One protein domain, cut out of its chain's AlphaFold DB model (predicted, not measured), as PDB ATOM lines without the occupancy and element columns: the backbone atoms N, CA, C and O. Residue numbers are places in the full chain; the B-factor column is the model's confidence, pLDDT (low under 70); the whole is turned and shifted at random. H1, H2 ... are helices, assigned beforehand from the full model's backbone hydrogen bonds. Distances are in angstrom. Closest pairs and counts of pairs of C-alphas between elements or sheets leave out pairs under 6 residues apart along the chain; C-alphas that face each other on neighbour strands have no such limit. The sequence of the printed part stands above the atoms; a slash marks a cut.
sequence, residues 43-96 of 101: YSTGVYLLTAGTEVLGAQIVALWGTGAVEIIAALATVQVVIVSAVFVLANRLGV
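This is residues 43 to 96 of the 101 residues of the protein "Iron ABC transporter permease" of Thermus tengchongensis (UniProt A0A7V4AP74). One long straight helix, H3, folds back along the much shorter H2 to make an uneven helical hairpin, and a small turn of helix, H1, packs on H2. The first part of H3, residues 70 to 80, forms a small body with H2, H1 and the links, while residues 81 to 96 stick out as a free arm that makes the length. The printed part has 54 residues with three named helices, in the order H1, H2, H3, and no named strand; the class is all helix. The whole is loose, with a radius of gyration of the C-alphas of 13.8 A, and elongated, spanning 43 by 24 by 18 A.

Start at Tyr 43, the first printed residue, and go on to C-alpha 44 at (-32.559, -33.766, -32.139), where H1 begins; it holds residues 44 to 48. A short link of 8 residues takes you to H2, residues 57 to 65, which runs 12.6 A from its first to its last C-alpha. After a tight link of 4 residues, find C-alpha 70 at (-36.042, -34.004, -52.122). From there H3, residues 70 to 95, runs 37.0 A to C-alpha 95 at (-57.830, -50.679, -27.358).

Look first at H1 and H2, which touch; their closest C-alphas are those of Val 47 and Ala 59, 4.9 A apart. Next, H2 and H3 form a helical hairpin: they touch and run opposite ways at a shallow tilt of 22 degrees. Their closest C-alphas are those of Ile 61 and Ile 73, 5.5 A apart, and H3 touches H2 with residues 70 to 80 alone. H1 and H3 are apart. In the backbone of H3 you will find every O i to N i+4 pair within hydrogen-bond range; in H2 it is 4 of 5, and in H1 0 of 1, beside 1 of 2 O i to N i+3 pairs.

Residues 81 to 96, of which 81 to 95 belong to H3, stand free; the body without them has 38 residues and spans 24 by 20 by 18 A. The two C-alphas farthest apart are those of Thr 67 and Val 96, at 44.1 A. The printed part has no cut, and neither of its two links between helices is long. In the B-factor column the mean pLDDT of the printed part is 79.9; look for values under 70 at residues 43 to 54 and at residue 96, where the model's confidence is low.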
ATOM      1  N   TYR A  43     -35.999 -35.887 -33.443       69.12
ATOM      2  CA  TYR A  43     -34.869 -35.895 -34.378       69.12
ATOM      3  C   TYR A  43     -33.585 -35.332 -33.756       69.12
ATOM      4  O   TYR A  43     -32.495 -35.655 -34.230       69.12
ATOM      5  N   SER A  44     -33.684 -34.533 -32.687       64.94
ATOM      6  CA  SER A  44     -32.559 -33.766 -32.139       64.94
ATOM      7  C   SER A  44     -31.457 -34.684 -31.621       64.94
ATOM      8  O   SER A  44     -30.304 -34.547 -32.012       64.94
ATOM      9  N   THR A  45     -31.806 -35.681 -30.804       65.56
ATOM     10  CA  THR A  45     -30.839 -36.667 -30.290       65.56
ATOM     11  C   THR A  45     -30.272 -37.553 -31.399       65.56
ATOM     12  O   THR A  45     -29.090 -37.892 -31.376       65.56
ATOM     13  N   GLY A  46     -31.102 -37.905 -32.387       61.75
ATOM     14  CA  GLY A  46     -30.712 -38.769 -33.498       61.75
ATOM     15  C   GLY A  46     -29.602 -38.159 -34.348       61.75
ATOM     16  O   GLY A  46     -28.653 -38.862 -34.668       61.75
ATOM     17  N   VAL A  47     -29.675 -36.856 -34.644       64.06
ATOM     18  CA  VAL A  47     -28.662 -36.146 -35.449       64.06
ATOM     19  C   VAL A  47     -27.290 -36.140 -34.770       64.06
ATOM     20  O   VAL A  47     -26.281 -36.335 -35.440       64.06
ATOM     21  N   TYR A  48     -27.237 -35.973 -33.445       62.88
ATOM     22  CA  TYR A  48     -25.970 -35.974 -32.702       62.88
ATOM     23  C   TYR A  48     -25.347 -37.368 -32.539       62.88
ATOM     24  O   TYR A  48     -24.146 -37.464 -32.298       62.88
ATOM     25  N   LEU A  49     -26.139 -38.438 -32.669       62.59
ATOM     26  CA  LEU A  49     -25.685 -39.830 -32.566       62.59
ATOM     27  C   LEU A  49     -25.521 -40.520 -33.931       62.59
ATOM     28  O   LEU A  49     -25.248 -41.721 -33.971       62.59
ATOM     29  N   LEU A  50     -25.689 -39.795 -35.046       58.56
ATOM     30  CA  LEU A  50     -25.514 -40.345 -36.391       58.56
ATOM     31  C   LEU A  50     -24.092 -40.904 -36.550       58.56
ATOM     32  O   LEU A  50     -23.113 -40.169 -36.627       58.56
ATOM     33  N   THR A  51     -23.994 -42.226 -36.629       59.78
ATOM     34  CA  THR A  51     -22.823 -42.957 -37.117       59.78
ATOM     35  C   THR A  51     -23.285 -43.828 -38.283       59.78
ATOM     36  O   THR A  51     -24.434 -44.283 -38.300       59.78
ATOM     37  N   ALA A  52     -22.415 -44.049 -39.272       56.59
ATOM     38  CA  ALA A  52     -22.717 -44.914 -40.410       56.59
ATOM     39  C   ALA A  52     -23.211 -46.290 -39.917       56.59
ATOM     40  O   ALA A  52     -22.501 -46.980 -39.185       56.59
ATOM     41  N   GLY A  53     -24.437 -46.668 -40.292       62.88
ATOM     42  CA  GLY A  53     -25.072 -47.936 -39.902       62.88
ATOM     43  C   GLY A  53     -26.115 -47.865 -38.773       62.88
ATOM     44  O   GLY A  53     -26.854 -48.830 -38.601       62.88
ATOM     45  N   THR A  54     -26.247 -46.747 -38.048       66.94
ATOM     46  CA  THR A  54     -27.298 -46.542 -37.018       66.94
ATOM     47  C   THR A  54     -28.161 -45.318 -37.313       66.94
ATOM     48  O   THR A  54     -28.540 -44.554 -36.424       66.94
ATOM     49  N   GLU A  55     -28.436 -45.099 -38.593       74.94
ATOM     50  CA  GLU A  55     -29.153 -43.930 -39.079       74.94
ATOM     51  C   GLU A  55     -30.624 -43.952 -38.647       74.94
ATOM     52  O   GLU A  55     -31.391 -44.854 -38.989       74.94
ATOM     53  N   VAL A  56     -31.037 -42.931 -37.897       77.44
ATOM     54  CA  VAL A  56     -32.433 -42.760 -37.489       77.44
ATOM     55  C   VAL A  56     -33.182 -42.018 -38.595       77.44
ATOM     56  O   VAL A  56     -32.750 -40.947 -39.019       77.44
ATOM     57  N   LEU A  57     -34.332 -42.551 -39.028       72.44
ATOM     58  CA  LEU A  57     -35.155 -41.995 -40.117       72.44
ATOM     59  C   LEU A  57     -35.385 -40.476 -40.003       72.44
ATOM     60  O   LEU A  57     -35.221 -39.753 -40.983       72.44
ATOM     61  N   GLY A  58     -35.725 -39.987 -38.805       71.12
ATOM     62  CA  GLY A  58     -35.958 -38.557 -38.567       71.12
ATOM     63  C   GLY A  58     -34.705 -37.694 -38.744       71.12
ATOM     64  O   GLY A  58     -34.783 -36.604 -39.304       71.12
ATOM     65  N   ALA A  59     -33.540 -38.198 -38.335       75.44
ATOM     66  CA  ALA A  59     -32.266 -37.501 -38.490       75.44
ATOM     67  C   ALA A  59     -31.788 -37.493 -39.954       75.44
ATOM     68  O   ALA A  59     -31.278 -36.480 -40.429       75.44
ATOM     69  N   GLN A  60     -32.024 -38.585 -40.692       78.88
ATOM     70  CA  GLN A  60     -31.692 -38.694 -42.117       78.88
ATOM     71  C   GLN A  60     -32.485 -37.719 -42.992       78.88
ATOM     72  O   GLN A  60     -31.913 -37.110 -43.893       78.88
ATOM     73  N   ILE A  61     -33.778 -37.514 -42.716       79.38
ATOM     74  CA  ILE A  61     -34.596 -36.529 -43.444       79.38
ATOM     75  C   ILE A  61     -33.987 -35.121 -43.333       79.38
ATOM     76  O   ILE A  61     -33.904 -34.404 -44.328       79.38
ATOM     77  N   VAL A  62     -33.520 -34.742 -42.139       80.56
ATOM     78  CA  VAL A  62     -32.886 -33.436 -41.896       80.56
ATOM     79  C   VAL A  62     -31.504 -33.355 -42.551       80.56
ATOM     80  O   VAL A  62     -31.183 -32.341 -43.166       80.56
ATOM     81  N   ALA A  63     -30.699 -34.419 -42.475       79.50
ATOM     82  CA  ALA A  63     -29.377 -34.464 -43.100       79.50
ATOM     83  C   ALA A  63     -29.452 -34.333 -44.635       79.50
ATOM     84  O   ALA A  63     -28.691 -33.575 -45.238       79.50
ATOM     85  N   LEU A  64     -30.415 -35.014 -45.264       82.31
ATOM     86  CA  LEU A  64     -30.658 -34.955 -46.710       82.31
ATOM     87  C   LEU A  64     -31.256 -33.621 -47.167       82.31
ATOM     88  O   LEU A  64     -31.131 -33.254 -48.335       82.31
ATOM     89  N   TRP A  65     -31.877 -32.861 -46.264       81.06
ATOM     90  CA  TRP A  65     -32.378 -31.529 -46.594       81.06
ATOM     91  C   TRP A  65     -31.250 -30.603 -47.064       81.06
ATOM     92  O   TRP A  65     -31.413 -29.869 -48.036       81.06
ATOM     93  N   GLY A  66     -30.075 -30.696 -46.430       81.44
ATOM     94  CA  GLY A  66     -28.886 -29.932 -46.816       81.44
ATOM     95  C   GLY A  66     -28.278 -30.345 -48.160       81.44
ATOM     96  O   GLY A  66     -27.561 -29.553 -48.766       81.44
ATOM     97  N   THR A  67     -28.570 -31.554 -48.651       83.81
ATOM     98  CA  THR A  67     -28.068 -32.056 -49.942       83.81
ATOM     99  C   THR A  67     -29.026 -31.783 -51.103       83.81
ATOM    100  O   THR A  67     -28.657 -31.992 -52.257       83.81
ATOM    101  N   GLY A  68     -30.248 -31.315 -50.825       85.38
ATOM    102  CA  GLY A  68     -31.279 -31.079 -51.840       85.38
ATOM    103  C   GLY A  68     -31.925 -32.357 -52.387       85.38
ATOM    104  O   GLY A  68     -32.624 -32.300 -53.397       85.38
ATOM    105  N   ALA A  69     -31.729 -33.508 -51.735       89.56
ATOM    106  CA  ALA A  69     -32.254 -34.807 -52.162       89.56
ATOM    107  C   ALA A  69     -33.761 -34.975 -51.855       89.56
ATOM    108  O   ALA A  69     -34.173 -35.886 -51.134       89.56
ATOM    109  N   VAL A  70     -34.597 -34.089 -52.407       89.62
ATOM    110  CA  VAL A  70     -36.042 -34.004 -52.122       89.62
ATOM    111  C   VAL A  70     -36.781 -35.310 -52.437       89.62
ATOM    112  O   VAL A  70     -37.693 -35.686 -51.703       89.62
ATOM    113  N   GLU A  71     -36.366 -36.040 -53.472       91.31
ATOM    114  CA  GLU A  71     -36.965 -37.331 -53.839       91.31
ATOM    115  C   GLU A  71     -36.800 -38.382 -52.730       91.31
ATOM    116  O   GLU A  71     -37.761 -39.055 -52.351       91.31
ATOM    117  N   ILE A  72     -35.598 -38.478 -52.151       89.25
ATOM    118  CA  ILE A  72     -35.305 -39.413 -51.057       89.25
ATOM    119  C   ILE A  72     -36.051 -38.976 -49.794       89.25
ATOM    120  O   ILE A  72     -36.648 -39.803 -49.106       89.25
ATOM    121  N   ILE A  73     -36.084 -37.671 -49.517       89.56
ATOM    122  CA  ILE A  73     -36.826 -37.103 -48.386       89.56
ATOM    123  C   ILE A  73     -38.316 -37.458 -48.475       89.56
ATOM    124  O   ILE A  73     -38.898 -37.911 -47.489       89.56
ATOM    125  N   ALA A  74     -38.926 -37.315 -49.653       91.19
ATOM    126  CA  ALA A  74     -40.329 -37.649 -49.876       91.19
ATOM    127  C   ALA A  74     -40.608 -39.150 -49.688       91.19
ATOM    128  O   ALA A  74     -41.611 -39.523 -49.068       91.19
ATOM    129  N   ALA A  75     -39.711 -40.018 -50.165       92.50
ATOM    130  CA  ALA A  75     -39.820 -41.460 -49.961       92.50
ATOM    131  C   ALA A  75     -39.748 -41.832 -48.469       92.50
ATOM    132  O   ALA A  75     -40.618 -42.545 -47.964       92.50
ATOM    133  N   LEU A  76     -38.764 -41.297 -47.738       90.56
ATOM    134  CA  LEU A  76     -38.594 -41.548 -46.303       90.56
ATOM    135  C   LEU A  76     -39.777 -41.017 -45.481       90.56
ATOM    136  O   LEU A  76     -40.269 -41.715 -44.593       90.56
ATOM    137  N   ALA A  77     -40.282 -39.824 -45.808       89.31
ATOM    138  CA  ALA A  77     -41.469 -39.257 -45.173       89.31
ATOM    139  C   ALA A  77     -42.709 -40.136 -45.403       89.31
ATOM    140  O   ALA A  77     -43.475 -40.392 -44.475       89.31
ATOM    141  N   THR A  78     -42.878 -40.663 -46.618       92.94
ATOM    142  CA  THR A  78     -43.979 -41.581 -46.943       92.94
ATOM    143  C   THR A  78     -43.896 -42.857 -46.103       92.94
ATOM    144  O   THR A  78     -44.888 -43.258 -45.493       92.94
ATOM    145  N   VAL A  79     -42.710 -43.465 -45.999       92.19
ATOM    146  CA  VAL A  79     -42.485 -44.648 -45.149       92.19
ATOM    147  C   VAL A  79     -42.800 -44.341 -43.682       92.19
ATOM    148  O   VAL A  79     -43.484 -45.124 -43.022       92.19
ATOM    149  N   GLN A  80     -42.369 -43.184 -43.173       89.62
ATOM    150  CA  GLN A  80     -42.653 -42.766 -41.800       89.62
ATOM    151  C   GLN A  80     -44.163 -42.629 -41.544       89.62
ATOM    152  O   GLN A  80     -44.664 -43.139 -40.538       89.62
ATOM    153  N   VAL A  81     -44.903 -42.001 -42.463       91.56
ATOM    154  CA  VAL A  81     -46.367 -41.870 -42.372       91.56
ATOM    155  C   VAL A  81     -47.044 -43.238 -42.350       91.56
ATOM    156  O   VAL A  81     -47.949 -43.455 -41.539       91.56
ATOM    157  N   VAL A  82     -46.598 -44.176 -43.189       94.88
ATOM    158  CA  VAL A  82     -47.133 -45.546 -43.221       94.88
ATOM    159  C   VAL A  82     -46.904 -46.255 -41.886       94.88
ATOM    160  O   VAL A  82     -47.843 -46.842 -41.349       94.88
ATOM    161  N   ILE A  83     -45.703 -46.157 -41.308       92.00
ATOM    162  CA  ILE A  83     -45.377 -46.774 -40.011       92.00
ATOM    163  C   ILE A  83     -46.253 -46.196 -38.895       92.00
ATOM    164  O   ILE A  83     -46.885 -46.950 -38.155       92.00
ATOM    165  N   VAL A  84     -46.333 -44.865 -38.782       90.50
ATOM    166  CA  VAL A  84     -47.142 -44.204 -37.743       90.50
ATOM    167  C   VAL A  84     -48.615 -44.577 -37.883       90.50
ATOM    168  O   VAL A  84     -49.268 -44.898 -36.892       90.50
ATOM    169  N   SER A  85     -49.127 -44.589 -39.115       91.88
ATOM    170  CA  SER A  85     -50.514 -44.955 -39.401       91.88
ATOM    171  C   SER A  85     -50.799 -46.416 -39.050       91.88
ATOM    172  O   SER A  85     -51.812 -46.709 -38.418       91.88
ATOM    173  N   ALA A  86     -49.891 -47.336 -39.386       93.50
ATOM    174  CA  ALA A  86     -50.013 -48.748 -39.035       93.50
ATOM    175  C   ALA A  86     -50.034 -48.958 -37.512       93.50
ATOM    176  O   ALA A  86     -50.903 -49.666 -36.999       93.50
ATOM    177  N   VAL A  87     -49.129 -48.300 -36.777       89.62
ATOM    178  CA  VAL A  87     -49.083 -48.372 -35.308       89.62
ATOM    179  C   VAL A  87     -50.340 -47.768 -34.688       89.62
ATOM    180  O   VAL A  87     -50.901 -48.359 -33.768       89.62
ATOM    181  N   PHE A  88     -50.838 -46.644 -35.209       88.25
ATOM    182  CA  PHE A  88     -52.091 -46.043 -34.749       88.25
ATOM    183  C   PHE A  88     -53.285 -46.981 -34.941       88.25
ATOM    184  O   PHE A  88     -54.070 -47.185 -34.012       88.25
ATOM    185  N   VAL A  89     -53.421 -47.591 -36.121       91.19
ATOM    186  CA  VAL A  89     -54.493 -48.559 -36.392       91.19
ATOM    187  C   VAL A  89     -54.381 -49.764 -35.458       91.19
ATOM    188  O   VAL A  89     -55.392 -50.189 -34.897       91.19
ATOM    189  N   LEU A  90     -53.174 -50.287 -35.238       88.88
ATOM    190  CA  LEU A  90     -52.941 -51.411 -34.332       88.88
ATOM    191  C   LEU A  90     -53.274 -51.059 -32.875       88.88
ATOM    192  O   LEU A  90     -53.982 -51.816 -32.212       88.88
ATOM    193  N   ALA A  91     -52.829 -49.898 -32.390       85.19
ATOM    194  CA  ALA A  91     -53.114 -49.417 -31.041       85.19
ATOM    195  C   ALA A  91     -54.625 -49.258 -30.810       85.19
ATOM    196  O   ALA A  91     -55.146 -49.717 -29.793       85.19
ATOM    197  N   ASN A  92     -55.350 -48.703 -31.788       83.62
ATOM    198  CA  ASN A  92     -56.810 -48.620 -31.728       83.62
ATOM    199  C   ASN A  92     -57.462 -50.007 -31.734       83.62
ATOM    200  O   ASN A  92     -58.348 -50.266 -30.927       83.62
ATOM    201  N   ARG A  93     -57.013 -50.934 -32.587       83.50
ATOM    202  CA  ARG A  93     -57.550 -52.307 -32.639       83.50
ATOM    203  C   ARG A  93     -57.370 -53.054 -31.314       83.50
ATOM    204  O   ARG A  93     -58.268 -53.789 -30.919       83.50
ATOM    205  N   LEU A  94     -56.248 -52.849 -30.623       79.38
ATOM    206  CA  LEU A  94     -55.964 -53.447 -29.313       79.38
ATOM    207  C   LEU A  94     -56.713 -52.749 -28.162       79.38
ATOM    208  O   LEU A  94     -57.011 -53.387 -27.152       79.38
ATOM    209  N   GLY A  95     -57.045 -51.463 -28.316       71.38
ATOM    210  CA  GLY A  95     -57.830 -50.679 -27.358       71.38
ATOM    211  C   GLY A  95     -59.352 -50.878 -27.443       71.38
ATOM    212  O   GLY A  95     -60.072 -50.473 -26.532       71.38
ATOM    213  N   VAL A  96     -59.869 -51.518 -28.500       54.75
ATOM    214  CA  VAL A  96     -61.314 -51.700 -28.719       54.75
ATOM    215  C   VAL A  96     -61.831 -52.966 -28.027       54.75
ATOM    216  O   VAL A  96     -61.833 -54.061 -28.586       54.75
TER     217      VAL A  96